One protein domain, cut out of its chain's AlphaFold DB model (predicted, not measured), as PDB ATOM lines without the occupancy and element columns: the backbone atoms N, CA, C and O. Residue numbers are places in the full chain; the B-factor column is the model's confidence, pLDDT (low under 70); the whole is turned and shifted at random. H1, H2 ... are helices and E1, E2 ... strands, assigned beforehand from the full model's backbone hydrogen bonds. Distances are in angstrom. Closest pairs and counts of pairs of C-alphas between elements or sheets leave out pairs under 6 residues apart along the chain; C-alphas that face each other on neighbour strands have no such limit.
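Overview. This is residues 947 to 1050 of the 1244 residues of the protein "Hypothetical protein" of Symbiodinium microadriaticum (UniProt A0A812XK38). A curled sheet of four strands, E2, E1, E4 and E3, wraps round the helix H1, and a small two-stranded sheet, E5 and E6, packs on its other face, the two sheets partly face to face and their strands crossed. The short helix H4 lies at the far end from H1, after E6, and the short helix H3 joins E5 to E6. The printed part has 104 residues with six named strands and four named helices, in the order E1, E2, H1, H2, E3, E4, E5, H3, E6, H4. The larger sheet is mixed, in the order E2, E1, E4, E3, the smaller is antiparallel, and the class is mixed, helices and strands. The whole is compact, with a radius of gyration of the C-alphas of 14.2 A and spans of 44 by 31 by 23 A.

Arrangement. E1, residues 947 to 955, and E2, residues 962 to 969, form an antiparallel hairpin, with N 950 and O 966 2.9 A apart, within hydrogen-bond range. H1, residues 974 to 983, is on the sheet, which curls round it, and together they make two layers, a helix on one face of a sheet; the closest C-alphas of H1 and E2 are those of Ile 981 and Val 966, 6.5 A apart. H2, residues 987 to 992, only grazes the sheet with residues 989 to 992; it is close to H1 but not clearly touching, at a steep tilt of 65 degrees, opposite ways, and the closest C-alphas are those of Ser 982 and Ser 990, 6.8 A apart. E3, residues 995 to 998, and E4, residues 1008 to 1013, form an antiparallel hairpin, with N 997 and O 1011 at 2.9 A. E4 is also the parallel neighbour of E1, with N 1010 and O 953 at 3.0 A. E2, H1, H2 and E3 make a split strand-helix-strand unit, two strands of one sheet joined through helices, with E1 and E4 between them in the sheet, and its crossover is right-handed. E5, residues 1021 to 1027, and E6, residues 1033 to 1039, are antiparallel neighbours, with N 1023 and O 1037 at 3.0 A. The two sheets form a sandwich, two sheets face to face, with strands at 70 degrees; the closest C-alphas of E4 and E6 are those of Leu 1011 and Ala 1036, 7.2 A apart. H3, residues 1028 to 1031, and H4, residues 1045 to 1050, are not on the larger sheet. Every O i to N i+4 pair is within hydrogen-bond range in H1, H2 and H4; H3 is too short for one, and its one O i to N i+3 pair is not within range.

Along the chain. E1 begins at C-alpha 947 (22.208, -28.647, -60.798) and is 24.9 A long; E2 is 22.2 A. H1, 14.2 A long, begins at C-alpha 974 (13.465, -27.610, -48.673). E4 measures 16.2 A, E5 18.3 A and E6 17.3 A. H2, E3, H3 and H4 are shorter, and H4 ends at C-alpha 1050 (6.743, 0.776, -33.488).

Size, cuts and confidence. The two C-alphas farthest apart are those of Val 947 and Gln 1046, 44.6 A. The printed part has no cut, and no link is long. The mean pLDDT of the printed part is 74.1; 32 residues are under 70, among them residues 1027 to 1034 and 1044 to 1050.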
ATOM      1  N   VAL A 947      21.745 -29.314 -62.016       66.19
ATOM      2  CA  VAL A 947      22.208 -28.647 -60.798       66.19
ATOM      3  C   VAL A 947      21.792 -27.182 -60.842       66.19
ATOM      4  O   VAL A 947      22.078 -26.476 -61.807       66.19
ATOM      5  N   LEU A 948      21.130 -26.727 -59.785       72.69
ATOM      6  CA  LEU A 948      20.816 -25.327 -59.537       72.69
ATOM      7  C   LEU A 948      21.887 -24.730 -58.622       72.69
ATOM      8  O   LEU A 948      22.161 -25.276 -57.557       72.69
ATOM      9  N   GLU A 949      22.449 -23.585 -59.000       77.88
ATOM     10  CA  GLU A 949      23.200 -22.737 -58.073       77.88
ATOM     11  C   GLU A 949      22.229 -21.744 -57.426       77.88
ATOM     12  O   GLU A 949      21.802 -20.770 -58.043       77.88
ATOM     13  N   GLY A 950      21.793 -22.057 -56.206       68.06
ATOM     14  CA  GLY A 950      20.835 -21.254 -55.453       68.06
ATOM     15  C   GLY A 950      21.539 -20.225 -54.574       68.06
ATOM     16  O   GLY A 950      22.460 -20.574 -53.838       68.06
ATOM     17  N   VAL A 951      21.073 -18.974 -54.616       78.25
ATOM     18  CA  VAL A 951      21.540 -17.888 -53.742       78.25
ATOM     19  C   VAL A 951      20.532 -17.668 -52.614       78.25
ATOM     20  O   VAL A 951      19.334 -17.484 -52.850       78.25
ATOM     21  N   PHE A 952      21.027 -17.656 -51.380       79.50
ATOM     22  CA  PHE A 952      20.236 -17.536 -50.160       79.50
ATOM     23  C   PHE A 952      20.719 -16.342 -49.339       79.50
ATOM     24  O   PHE A 952      21.915 -16.195 -49.098       79.50
ATOM     25  N   ARG A 953      19.794 -15.494 -48.878       83.38
ATOM     26  CA  ARG A 953      20.092 -14.408 -47.934       83.38
ATOM     27  C   ARG A 953      19.584 -14.804 -46.555       83.38
ATOM     28  O   ARG A 953      18.377 -14.925 -46.341       83.38
ATOM     29  N   VAL A 954      20.516 -15.018 -45.636       82.00
ATOM     30  CA  VAL A 954      20.254 -15.491 -44.279       82.00
ATOM     31  C   VAL A 954      20.203 -14.298 -43.319       82.00
ATOM     32  O   VAL A 954      21.077 -13.429 -43.331       82.00
ATOM     33  N   LEU A 955      19.146 -14.225 -42.510       78.62
ATOM     34  CA  LEU A 955      18.841 -13.103 -41.623       78.62
ATOM     35  C   LEU A 955      18.792 -13.570 -40.161       78.62
ATOM     36  O   LEU A 955      17.945 -14.388 -39.801       78.62
ATOM     37  N   GLY A 956      19.671 -13.021 -39.324       77.88
ATOM     38  CA  GLY A 956      19.595 -13.094 -37.861       77.88
ATOM     39  C   GLY A 956      19.180 -11.741 -37.271       77.88
ATOM     40  O   GLY A 956      19.441 -10.697 -37.868       77.88
ATOM     41  N   GLN A 957      18.526 -11.737 -36.108       76.44
ATOM     42  CA  GLN A 957      18.131 -10.494 -35.433       76.44
ATOM     43  C   GLN A 957      19.363  -9.731 -34.927       76.44
ATOM     44  O   GLN A 957      20.167 -10.280 -34.183       76.44
ATOM     45  N   ASN A 958      19.488  -8.457 -35.307       59.97
ATOM     46  CA  ASN A 958      20.598  -7.559 -34.952       59.97
ATOM     47  C   ASN A 958      22.010  -8.041 -35.380       59.97
ATOM     48  O   ASN A 958      23.037  -7.528 -34.919       59.97
ATOM     49  N   TYR A 959      22.066  -9.000 -36.308       65.12
ATOM     50  CA  TYR A 959      23.269  -9.424 -37.031       65.12
ATOM     51  C   TYR A 959      23.252  -8.866 -38.461       65.12
ATOM     52  O   TYR A 959      22.190  -8.531 -39.002       65.12
ATOM     53  N   ARG A 960      24.418  -8.770 -39.107       65.88
ATOM     54  CA  ARG A 960      24.517  -8.494 -40.550       65.88
ATOM     55  C   ARG A 960      23.859  -9.623 -41.366       65.88
ATOM     56  O   ARG A 960      23.901 -10.783 -40.968       65.88
ATOM     57  N   SER A 961      23.258  -9.306 -42.518       66.88
ATOM     58  CA  SER A 961      22.676 -10.337 -43.393       66.88
ATOM     59  C   SER A 961      23.761 -11.105 -44.151       66.88
ATOM     60  O   SER A 961      24.477 -10.505 -44.955       66.88
ATOM     61  N   GLU A 962      23.821 -12.413 -43.944       75.12
ATOM     62  CA  GLU A 962      24.738 -13.351 -44.595       75.12
ATOM     63  C   GLU A 962      24.197 -13.740 -45.988       75.12
ATOM     64  O   GLU A 962      22.984 -13.827 -46.191       75.12
ATOM     65  N   PHE A 963      25.082 -13.951 -46.966       75.44
ATOM     66  CA  PHE A 963      24.730 -14.423 -48.312       75.44
ATOM     67  C   PHE A 963      25.454 -15.745 -48.572       75.44
ATOM     68  O   PHE A 963      26.667 -15.819 -48.405       75.44
ATOM     69  N   VAL A 964      24.709 -16.777 -48.966       71.94
ATOM     70  CA  VAL A 964      25.210 -18.147 -49.137       71.94
ATOM     71  C   VAL A 964      24.812 -18.651 -50.521       71.94
ATOM     72  O   VAL A 964      23.625 -18.660 -50.851       71.94
ATOM     73  N   SER A 965      25.785 -19.092 -51.317       80.81
ATOM     74  CA  SER A 965      25.553 -19.719 -52.624       80.81
ATOM     75  C   SER A 965      25.774 -21.225 -52.523       80.81
ATOM     76  O   SER A 965      26.809 -21.670 -52.033       80.81
ATOM     77  N   VAL A 966      24.805 -22.023 -52.976       75.19
ATOM     78  CA  VAL A 966      24.830 -23.488 -52.847       75.19
ATOM     79  C   VAL A 966      24.441 -24.144 -54.168       75.19
ATOM     80  O   VAL A 966      23.334 -23.942 -54.668       75.19
ATOM     81  N   ARG A 967      25.324 -24.993 -54.704       80.25
ATOM     82  CA  ARG A 967      25.003 -25.895 -55.821       80.25
ATOM     83  C   ARG A 967      24.254 -27.118 -55.301       80.25
ATOM     84  O   ARG A 967      24.783 -27.856 -54.476       80.25
ATOM     85  N   MET A 968      23.031 -27.331 -55.780       80.88
ATOM     86  CA  MET A 968      22.130 -28.389 -55.318       80.88
ATOM     87  C   MET A 968      21.342 -29.036 -56.473       80.88
ATOM     88  O   MET A 968      21.095 -28.379 -57.484       80.88
ATOM     89  N   PRO A 969      20.917 -30.307 -56.348       81.50
ATOM     90  CA  PRO A 969      20.012 -30.943 -57.307       81.50
ATOM     91  C   PRO A 969      18.704 -30.166 -57.519       81.50
ATOM     92  O   PRO A 969      18.086 -29.695 -56.563       81.50
ATOM     93  N   LEU A 970      18.224 -30.099 -58.762       70.25
ATOM     94  CA  LEU A 970      16.857 -29.662 -59.049       70.25
ATOM     95  C   LEU A 970      15.833 -30.597 -58.385       70.25
ATOM     96  O   LEU A 970      15.985 -31.818 -58.384       70.25
ATOM     97  N   ASN A 971      14.744 -30.009 -57.879       73.81
ATOM     98  CA  ASN A 971      13.687 -30.676 -57.103       73.81
ATOM     99  C   ASN A 971      14.136 -31.239 -55.735       73.81
ATOM    100  O   ASN A 971      13.477 -32.127 -55.195       73.81
ATOM    101  N   LEU A 972      15.229 -30.724 -55.157       79.62
ATOM    102  CA  LEU A 972      15.605 -31.023 -53.774       79.62
ATOM    103  C   LEU A 972      14.532 -30.522 -52.784       79.62
ATOM    104  O   LEU A 972      13.995 -29.425 -52.932       79.62
ATOM    105  N   ASP A 973      14.244 -31.321 -51.755       81.62
ATOM    106  CA  ASP A 973      13.328 -30.947 -50.672       81.62
ATOM    107  C   ASP A 973      13.866 -29.741 -49.859       81.62
ATOM    108  O   ASP A 973      15.069 -29.694 -49.577       81.62
ATOM    109  N   PRO A 974      13.017 -28.783 -49.425       79.81
ATOM    110  CA  PRO A 974      13.465 -27.610 -48.673       79.81
ATOM    111  C   PRO A 974      14.240 -27.910 -47.383       79.81
ATOM    112  O   PRO A 974      15.123 -27.133 -47.031       79.81
ATOM    113  N   VAL A 975      13.966 -29.012 -46.678       78.88
ATOM    114  CA  VAL A 975      14.719 -29.398 -45.471       78.88
ATOM    115  C   VAL A 975      16.125 -29.862 -45.854       78.88
ATOM    116  O   VAL A 975      17.103 -29.449 -45.233       78.88
ATOM    117  N   ALA A 976      16.252 -30.654 -46.922       79.25
ATOM    118  CA  ALA A 976      17.554 -31.054 -47.452       79.25
ATOM    119  C   ALA A 976      18.352 -29.849 -47.993       79.25
ATOM    120  O   ALA A 976      19.552 -29.745 -47.735       79.25
ATOM    121  N   ALA A 977      17.687 -28.890 -48.646       80.69
ATOM    122  CA  ALA A 977      18.304 -27.626 -49.050       80.69
ATOM    123  C   ALA A 977      18.784 -26.806 -47.836       80.69
ATOM    124  O   ALA A 977      19.920 -26.335 -47.835       80.69
ATOM    125  N   LEU A 978      17.981 -26.696 -46.766       83.56
ATOM    126  CA  LEU A 978      18.395 -26.041 -45.517       83.56
ATOM    127  C   LEU A 978      19.610 -26.716 -44.864       83.56
ATOM    128  O   LEU A 978      20.456 -26.009 -44.319       83.56
ATOM    129  N   HIS A 979      19.748 -28.044 -44.939       82.19
ATOM    130  CA  HIS A 979      20.957 -28.725 -44.465       82.19
ATOM    131  C   HIS A 979      22.201 -28.334 -45.277       82.19
ATOM    132  O   HIS A 979      23.237 -28.046 -44.680       82.19
ATOM    133  N   MET A 980      22.098 -28.255 -46.610       78.69
ATOM    134  CA  MET A 980      23.212 -27.809 -47.460       78.69
ATOM    135  C   MET A 980      23.574 -26.337 -47.214       78.69
ATOM    136  O   MET A 980      24.753 -26.008 -47.133       78.69
ATOM    137  N   ILE A 981      22.579 -25.463 -47.020       83.81
ATOM    138  CA  ILE A 981      22.802 -24.056 -46.652       83.81
ATOM    139  C   ILE A 981      23.485 -23.970 -45.284       83.81
ATOM    140  O   ILE A 981      24.476 -23.265 -45.152       83.81
ATOM    141  N   SER A 982      23.019 -24.716 -44.277       81.50
ATOM    142  CA  SER A 982      23.603 -24.692 -42.926       81.50
ATOM    143  C   SER A 982      25.065 -25.162 -42.893       81.50
ATOM    144  O   SER A 982      25.861 -24.631 -42.119       81.50
ATOM    145  N   ALA A 983      25.434 -26.104 -43.769       79.25
ATOM    146  CA  ALA A 983      26.812 -26.562 -43.955       79.25
ATOM    147  C   ALA A 983      27.704 -25.572 -44.735       79.25
ATOM    148  O   ALA A 983      28.923 -25.652 -44.628       79.25
ATOM    149  N   ALA A 984      27.112 -24.652 -45.505       73.38
ATOM    150  CA  ALA A 984      27.810 -23.624 -46.283       73.38
ATOM    151  C   ALA A 984      27.832 -22.236 -45.602       73.38
ATOM    152  O   ALA A 984      28.328 -21.272 -46.183       73.38
ATOM    153  N   ARG A 985      27.279 -22.115 -44.388       81.50
ATOM    154  CA  ARG A 985      27.294 -20.885 -43.580       81.50
ATOM    155  C   ARG A 985      28.597 -20.717 -42.806       81.50
ATOM    156  O   ARG A 985      29.229 -21.697 -42.419       81.50
ATOM    157  N   HIS A 986      28.939 -19.469 -42.497       74.94
ATOM    158  CA  HIS A 986      30.132 -19.135 -41.723       74.94
ATOM    159  C   HIS A 986      30.120 -19.842 -40.344       74.94
ATOM    160  O   HIS A 986      29.135 -19.696 -39.607       74.94
ATOM    161  N   PRO A 987      31.177 -20.584 -39.942       68.00
ATOM    162  CA  PRO A 987      31.134 -21.462 -38.769       68.00
ATOM    163  C   PRO A 987      30.730 -20.776 -37.459       68.00
ATOM    164  O   PRO A 987      29.901 -21.311 -36.721       68.00
ATOM    165  N   ALA A 988      31.232 -19.568 -37.179       59.66
ATOM    166  CA  ALA A 988      30.852 -18.833 -35.968       59.66
ATOM    167  C   ALA A 988      29.373 -18.397 -35.985       59.66
ATOM    168  O   ALA A 988      28.688 -18.470 -34.962       59.66
ATOM    169  N   SER A 989      28.864 -18.004 -37.156       64.50
ATOM    170  CA  SER A 989      27.475 -17.579 -37.378       64.50
ATOM    171  C   SER A 989      26.499 -18.761 -37.347       64.50
ATOM    172  O   SER A 989      25.340 -18.611 -36.946       64.50
ATOM    173  N   SER A 990      26.964 -19.945 -37.754       70.75
ATOM    174  CA  SER A 990      26.234 -21.210 -37.651       70.75
ATOM    175  C   SER A 990      26.213 -21.729 -36.206       70.75
ATOM    176  O   SER A 990      25.165 -22.140 -35.722       70.75
ATOM    177  N   ALA A 991      27.315 -21.598 -35.459       67.94
ATOM    178  CA  ALA A 991      27.376 -21.973 -34.043       67.94
ATOM    179  C   ALA A 991      26.474 -21.113 -33.133       67.94
ATOM    180  O   ALA A 991      25.890 -21.638 -32.186       67.94
ATOM    181  N   LEU A 992      26.337 -19.807 -33.410       65.88
ATOM    182  CA  LEU A 992      25.452 -18.910 -32.650       65.88
ATOM    183  C   LEU A 992      23.968 -19.072 -33.029       65.88
ATOM    184  O   LEU A 992      23.103 -19.070 -32.153       65.88
ATOM    185  N   LEU A 993      23.668 -19.234 -34.323       76.12
ATOM    186  CA  LEU A 993      22.303 -19.348 -34.850       76.12
ATOM    187  C   LEU A 993      22.144 -20.618 -35.717       76.12
ATOM    188  O   LEU A 993      22.038 -20.511 -36.945       76.12
ATOM    189  N   PRO A 994      22.140 -21.827 -35.119       78.44
ATOM    190  CA  PRO A 994      22.208 -23.097 -35.856       78.44
ATOM    191  C   PRO A 994      20.890 -23.541 -36.506       78.44
ATOM    192  O   PRO A 994      20.890 -24.462 -37.325       78.44
ATOM    193  N   ARG A 995      19.746 -22.948 -36.142       83.81
ATOM    194  CA  ARG A 995      18.431 -23.372 -36.644       83.81
ATOM    195  C   ARG A 995      17.978 -22.476 -37.787       83.81
ATOM    196  O   ARG A 995      17.542 -21.352 -37.567       83.81
ATOM    197  N   LEU A 996      18.042 -22.995 -39.011       87.75
ATOM    198  CA  LEU A 996      17.511 -22.304 -40.183       87.75
ATOM    199  C   LEU A 996      16.001 -22.534 -40.349       87.75
ATOM    200  O   LEU A 996      15.495 -23.627 -40.098       87.75
ATOM    201  N   CYS A 997      15.289 -21.507 -40.813       84.75
ATOM    202  CA  CYS A 997      13.867 -21.561 -41.148       84.75
ATOM    203  C   CYS A 997      13.603 -20.827 -42.468       84.75
ATOM    204  O   CYS A 997      14.071 -19.705 -42.665       84.75
ATOM    205  N   VAL A 998      12.821 -21.425 -43.370       84.38
ATOM    206  CA  VAL A 998      12.406 -20.766 -44.619       84.38
ATOM    207  C   VAL A 998      11.441 -19.622 -44.295       84.38
ATOM    208  O   VAL A 998      10.497 -19.808 -43.526       84.38
ATOM    209  N   VAL A 999      11.654 -18.443 -44.882       85.44
ATOM    210  CA  VAL A 999      10.706 -17.319 -44.784       85.44
ATOM    211  C   VAL A 999       9.491 -17.600 -45.670       85.44
ATOM    212  O   VAL A 999       9.635 -18.078 -46.796       85.44
ATOM    213  N   HIS A1000       8.284 -17.317 -45.177       79.25
ATOM    214  CA  HIS A1000       7.049 -17.552 -45.921       79.25
ATOM    215  C   HIS A1000       6.067 -16.370 -45.778       79.25
ATOM    216  O   HIS A1000       5.696 -16.044 -44.648       79.25
ATOM    217  N   PRO A1001       5.573 -15.778 -46.885       81.00
ATOM    218  CA  PRO A1001       5.936 -16.063 -48.279       81.00
ATOM    219  C   PRO A1001       7.372 -15.619 -48.610       81.00
ATOM    220  O   PRO A1001       7.967 -14.824 -47.887       81.00
ATOM    221  N   GLN A1002       7.920 -16.115 -49.720       78.62
ATOM    222  CA  GLN A1002       9.171 -15.607 -50.294       78.62
ATOM    223  C   GLN A1002       8.878 -14.342 -51.123       78.62
ATOM    224  O   GLN A1002       8.080 -14.430 -52.059       78.62
ATOM    225  N   PRO A1003       9.472 -13.173 -50.807       65.88
ATOM    226  CA  PRO A1003       9.176 -11.920 -51.510       65.88
ATOM    227  C   PRO A1003      10.004 -11.699 -52.790       65.88
ATOM    228  O   PRO A1003       9.661 -10.825 -53.584       65.88
ATOM    229  N   TYR A1004      11.065 -12.483 -53.016       69.19
ATOM    230  CA  TYR A1004      11.971 -12.357 -54.165       69.19
ATOM    231  C   TYR A1004      12.058 -13.667 -54.959       69.19
ATOM    232  O   TYR A1004      11.928 -14.755 -54.403       69.19
ATOM    233  N   SER A1005      12.286 -13.556 -56.272       61.16
ATOM    234  CA  SER A1005      12.463 -14.692 -57.192       61.16
ATOM    235  C   SER A1005      13.920 -14.948 -57.594       61.16
ATOM    236  O   SER A1005      14.215 -15.997 -58.159       61.16
ATOM    237  N   SER A1006      14.827 -14.005 -57.323       63.16
ATOM    238  CA  SER A1006      16.254 -14.078 -57.674       63.16
ATOM    239  C   SER A1006      17.149 -14.626 -56.558       63.16
ATOM    240  O   SER A1006      18.275 -15.030 -56.826       63.16
ATOM    241  N   TYR A1007      16.664 -14.640 -55.315       75.06
ATOM    242  CA  TYR A1007      17.320 -15.236 -54.152       75.06
ATOM    243  C   TYR A1007      16.265 -15.551 -53.085       75.06
ATOM    244  O   TYR A1007      15.241 -14.870 -53.011       75.06
ATOM    245  N   ALA A1008      16.502 -16.568 -52.256       75.88
ATOM    246  CA  ALA A1008      15.566 -16.967 -51.203       75.88
ATOM    247  C   ALA A1008      15.977 -16.417 -49.825       75.88
ATOM    248  O   ALA A1008      17.154 -16.419 -49.463       75.88
ATOM    249  N   LEU A1009      14.999 -15.969 -49.037       80.69
ATOM    250  CA  LEU A1009      15.188 -15.510 -47.663       80.69
ATOM    251  C   LEU A1009      15.101 -16.670 -46.666       80.69
ATOM    252  O   LEU A1009      14.145 -17.453 -46.674       80.69
ATOM    253  N   VAL A1010      16.068 -16.734 -45.754       85.50
ATOM    254  CA  VAL A1010      16.135 -17.724 -44.672       85.50
ATOM    255  C   VAL A1010      16.344 -16.989 -43.348       85.50
ATOM    256  O   VAL A1010      17.161 -16.078 -43.266       85.50
ATOM    257  N   LEU A1011      15.624 -17.373 -42.298       86.62
ATOM    258  CA  LEU A1011      15.893 -16.921 -40.933       86.62
ATOM    259  C   LEU A1011      16.918 -17.847 -40.279       86.62
ATOM    260  O   LEU A1011      16.738 -19.065 -40.312       86.62
ATOM    261  N   ALA A1012      17.945 -17.278 -39.651       83.62
ATOM    262  CA  ALA A1012      18.818 -17.990 -38.724       83.62
ATOM    263  C   ALA A1012      18.362 -17.712 -37.287       83.62
ATOM    264  O   ALA A1012      18.239 -16.561 -36.867       83.62
ATOM    265  N   LEU A1013      18.081 -18.783 -36.552       79.25
ATOM    266  CA  LEU A1013      17.503 -18.775 -35.213       79.25
ATOM    267  C   LEU A1013      18.428 -19.526 -34.240       79.25
ATOM    268  O   LEU A1013      19.158 -20.434 -34.659       79.25
ATOM    269  N   PRO A1014      18.387 -19.205 -32.937       75.19
ATOM    270  CA  PRO A1014      19.149 -19.944 -31.941       75.19
ATOM    271  C   PRO A1014      18.637 -21.387 -31.767       75.19
ATOM    272  O   PRO A1014      17.551 -21.759 -32.226       75.19
ATOM    273  N   ALA A1015      19.430 -22.217 -31.082       70.88
ATOM    274  CA  ALA A1015      19.112 -23.624 -30.816       70.88
ATOM    275  C   ALA A1015      17.830 -23.813 -29.973       70.88
ATOM    276  O   ALA A1015      17.020 -24.695 -30.265       70.88
ATOM    277  N   TRP A1016      17.629 -22.960 -28.966       71.75
ATOM    278  CA  TRP A1016      16.405 -22.874 -28.166       71.75
ATOM    279  C   TRP A1016      15.262 -22.227 -28.972       71.75
ATOM    280  O   TRP A1016      15.477 -21.660 -30.042       71.75
ATOM    281  N   GLN A1017      14.015 -22.331 -28.501       72.62
ATOM    282  CA  GLN A1017      12.858 -21.734 -29.179       72.62
ATOM    283  C   GLN A1017      12.512 -20.368 -28.560       72.62
ATOM    284  O   GLN A1017      12.098 -20.349 -27.402       72.62
ATOM    285  N   PRO A1018      12.618 -19.249 -29.309       68.19
ATOM    286  CA  PRO A1018      12.200 -17.942 -28.808       68.19
ATOM    287  C   PRO A1018      10.699 -17.879 -28.522       68.19
ATOM    288  O   PRO A1018       9.893 -18.444 -29.274       68.19
ATOM    289  N   ASP A1019      10.313 -17.167 -27.461       67.69
ATOM    290  CA  ASP A1019       8.902 -16.854 -27.239       67.69
ATOM    291  C   ASP A1019       8.450 -15.686 -28.126       67.69
ATOM    292  O   ASP A1019       9.216 -14.771 -28.424       67.69
ATOM    293  N   GLY A1020       7.215 -15.743 -28.614       78.56
ATOM    294  CA  GLY A1020       6.809 -14.951 -29.774       78.56
ATOM    295  C   GLY A1020       7.014 -15.687 -31.105       78.56
ATOM    296  O   GLY A1020       6.862 -16.913 -31.194       78.56
ATOM    297  N   ALA A1021       7.311 -14.915 -32.147       79.50
ATOM    298  CA  ALA A1021       7.674 -15.349 -33.490       79.50
ATOM    299  C   ALA A1021       8.754 -14.409 -34.049       79.50
ATOM    300  O   ALA A1021       8.654 -13.193 -33.895       79.50
ATOM    301  N   VAL A1022       9.774 -14.954 -34.716       83.38
ATOM    302  CA  VAL A1022      10.757 -14.146 -35.457       83.38
ATOM    303  C   VAL A1022      10.252 -13.971 -36.882       83.38
ATOM    304  O   VAL A1022       9.968 -14.959 -37.560       83.38
ATOM    305  N   VAL A1023      10.115 -12.723 -37.325       82.56
ATOM    306  CA  VAL A1023       9.596 -12.366 -38.652       82.56
ATOM    307  C   VAL A1023      10.599 -11.510 -39.416       82.56
ATOM    308  O   VAL A1023      11.493 -10.908 -38.822       82.56
ATOM    309  N   VAL A1024      10.441 -11.441 -40.739       83.81
ATOM    310  CA  VAL A1024      11.214 -10.529 -41.587       83.81
ATOM    311  C   VAL A1024      10.399  -9.271 -41.862       83.81
ATOM    312  O   VAL A1024       9.301  -9.343 -42.412       83.81
ATOM    313  N   PHE A1025      10.968  -8.122 -41.519       78.81
ATOM    314  CA  PHE A1025      10.492  -6.813 -41.938       78.81
ATOM    315  C   PHE A1025      11.140  -6.464 -43.278       78.81
ATOM    316  O   PHE A1025      12.314  -6.089 -43.331       78.81
ATOM    317  N   ASP A1026      10.373  -6.590 -44.363       76.44
ATOM    318  CA  ASP A1026      10.735  -6.002 -45.651       76.44
ATOM    319  C   ASP A1026      10.231  -4.557 -45.707       76.44
ATOM    320  O   ASP A1026       9.035  -4.280 -45.799       76.44
ATOM    321  N   CYS A1027      11.171  -3.625 -45.592       66.69
ATOM    322  CA  CYS A1027      10.965  -2.194 -45.763       66.69
ATOM    323  C   CYS A1027      11.781  -1.667 -46.954       66.69
ATOM    324  O   CYS A1027      12.020  -0.461 -47.041       66.69
ATOM    325  N   VAL A1028      12.215  -2.534 -47.882       63.06
ATOM    326  CA  VAL A1028      13.148  -2.164 -48.960       63.06
ATOM    327  C   VAL A1028      12.548  -1.078 -49.851       63.06
ATOM    328  O   VAL A1028      13.219  -0.097 -50.160       63.06
ATOM    329  N   GLN A1029      11.254  -1.185 -50.165       50.97
ATOM    330  CA  GLN A1029      10.513  -0.194 -50.959       50.97
ATOM    331  C   GLN A1029      10.217   1.124 -50.214       50.97
ATOM    332  O   GLN A1029       9.797   2.090 -50.846       50.97
ATOM    333  N   LEU A1030      10.403   1.173 -48.887       52.88
ATOM    334  CA  LEU A1030      10.127   2.352 -48.054       52.88
ATOM    335  C   LEU A1030      11.408   3.100 -47.670       52.88
ATOM    336  O   LEU A1030      11.457   4.322 -47.764       52.88
ATOM    337  N   ASN A1031      12.432   2.375 -47.211       53.12
ATOM    338  CA  ASN A1031      13.720   2.939 -46.806       53.12
ATOM    339  C   ASN A1031      14.904   1.958 -46.939       53.12
ATOM    340  O   ASN A1031      15.867   2.047 -46.183       53.12
ATOM    341  N   GLY A1032      14.850   1.012 -47.885       55.50
ATOM    342  CA  GLY A1032      15.974   0.125 -48.230       55.50
ATOM    343  C   GLY A1032      16.274  -1.013 -47.241       55.50
ATOM    344  O   GLY A1032      17.094  -1.878 -47.546       55.50
ATOM    345  N   ARG A1033      15.614  -1.056 -46.077       64.62
ATOM    346  CA  ARG A1033      15.926  -2.010 -44.999       64.62
ATOM    347  C   ARG A1033      15.234  -3.362 -45.175       64.62
ATOM    348  O   ARG A1033      14.046  -3.424 -45.482       64.62
ATOM    349  N   LEU A1034      15.963  -4.433 -44.868       67.00
ATOM    350  CA  LEU A1034      15.451  -5.800 -44.738       67.00
ATOM    351  C   LEU A1034      16.083  -6.438 -43.497       67.00
ATOM    352  O   LEU A1034      17.308  -6.555 -43.445       67.00
ATOM    353  N   PHE A1035      15.284  -6.835 -42.505       72.62
ATOM    354  CA  PHE A1035      15.806  -7.360 -41.236       72.62
ATOM    355  C   PHE A1035      14.893  -8.385 -40.566       72.62
ATOM    356  O   PHE A1035      13.692  -8.421 -40.819       72.62
ATOM    357  N   ALA A1036      15.477  -9.212 -39.698       77.69
ATOM    358  CA  ALA A1036      14.753 -10.129 -38.825       77.69
ATOM    359  C   ALA A1036      14.520  -9.497 -37.444       77.69
ATOM    360  O   ALA A1036      15.418  -8.845 -36.910       77.69
ATOM    361  N   LEU A1037      13.340  -9.713 -36.859       78.00
ATOM    362  CA  LEU A1037      13.008  -9.261 -35.506       78.00
ATOM    363  C   LEU A1037      11.995 -10.202 -34.835       78.00
ATOM    364  O   LEU A1037      11.015 -10.626 -35.452       78.00
ATOM    365  N   GLN A1038      12.231 -10.521 -33.565       80.69
ATOM    366  CA  GLN A1038      11.315 -11.228 -32.678       80.69
ATOM    367  C   GLN A1038      10.192 -10.294 -32.220       80.69
ATOM    368  O   GLN A1038      10.436  -9.218 -31.678       80.69
ATOM    369  N   ILE A1039       8.953 -10.732 -32.419       76.81
ATOM    370  CA  ILE A1039       7.729 -10.041 -32.005       76.81
ATOM    371  C   ILE A1039       6.800 -11.014 -31.270       76.81
ATOM    372  O   ILE A1039       6.937 -12.232 -31.387       76.81
ATOM    373  N   GLY A1040       5.818 -10.504 -30.525       72.62
ATOM    374  CA  GLY A1040       4.783 -11.347 -29.917       72.62
ATOM    375  C   GLY A1040       3.985 -12.138 -30.967       72.62
ATOM    376  O   GLY A1040       3.749 -11.649 -32.071       72.62
ATOM    377  N   ARG A1041       3.514 -13.352 -30.624       78.44
ATOM    378  CA  ARG A1041       2.699 -14.199 -31.538       78.44
ATOM    379  C   ARG A1041       1.384 -13.542 -31.963       78.44
ATOM    380  O   ARG A1041       0.789 -13.934 -32.961       78.44
ATOM    381  N   THR A1042       0.939 -12.554 -31.197       75.38
ATOM    382  CA  THR A1042      -0.158 -11.645 -31.517       75.38
ATOM    383  C   THR A1042       0.361 -10.221 -31.383       75.38
ATOM    384  O   THR A1042       0.821  -9.837 -30.309       75.38
ATOM    385  N   VAL A1043       0.263  -9.444 -32.457       77.25
ATOM    386  CA  VAL A1043       0.641  -8.030 -32.513       77.25
ATOM    387  C   VAL A1043      -0.408  -7.289 -33.342       77.25
ATOM    388  O   VAL A1043      -1.020  -7.878 -34.236       77.25
ATOM    389  N   ASP A1044      -0.655  -6.023 -33.029       69.12
ATOM    390  CA  ASP A1044      -1.559  -5.173 -33.797       69.12
ATOM    391  C   ASP A1044      -0.790  -4.328 -34.834       69.12
ATOM    392  O   ASP A1044       0.432  -4.421 -34.983       69.12
ATOM    393  N   ARG A1045      -1.509  -3.484 -35.584       65.44
ATOM    394  CA  ARG A1045      -0.876  -2.615 -36.586       65.44
ATOM    395  C   ARG A1045       0.086  -1.605 -35.949       65.44
ATOM    396  O   ARG A1045       1.062  -1.246 -36.601       65.44
ATOM    397  N   GLN A1046      -0.177  -1.133 -34.728       64.12
ATOM    398  CA  GLN A1046       0.689  -0.143 -34.093       64.12
ATOM    399  C   GLN A1046       1.982  -0.779 -33.579       64.12
ATOM    400  O   GLN A1046       3.055  -0.261 -33.868       64.12
ATOM    401  N   GLY A1047       1.913  -1.945 -32.931       62.59
ATOM    402  CA  GLY A1047       3.096  -2.700 -32.509       62.59
ATOM    403  C   GLY A1047       4.031  -3.046 -33.673       62.59
ATOM    404  O   GLY A1047       5.244  -2.914 -33.534       62.59
ATOM    405  N   LEU A1048       3.485  -3.392 -34.846       68.06
ATOM    406  CA  LEU A1048       4.276  -3.611 -36.066       68.06
ATOM    407  C   LEU A1048       4.953  -2.339 -36.604       68.06
ATOM    408  O   LEU A1048       6.025  -2.437 -37.193       68.06
ATOM    409  N   LEU A1049       4.355  -1.157 -36.425       61.69
ATOM    410  CA  LEU A1049       4.973   0.109 -36.837       61.69
ATOM    411  C   LEU A1049       6.046   0.565 -35.845       61.69
ATOM    412  O   LEU A1049       7.141   0.924 -36.269       61.69
ATOM    413  N   ASN A1050       5.772   0.471 -34.541       60.12
ATOM    414  CA  ASN A1050       6.743   0.776 -33.488       60.12
ATOM    415  C   ASN A1050       8.007  -0.091 -33.651       60.12
ATOM    416  O   ASN A1050       9.114   0.436 -33.728       60.12
TER     417      ASN A1050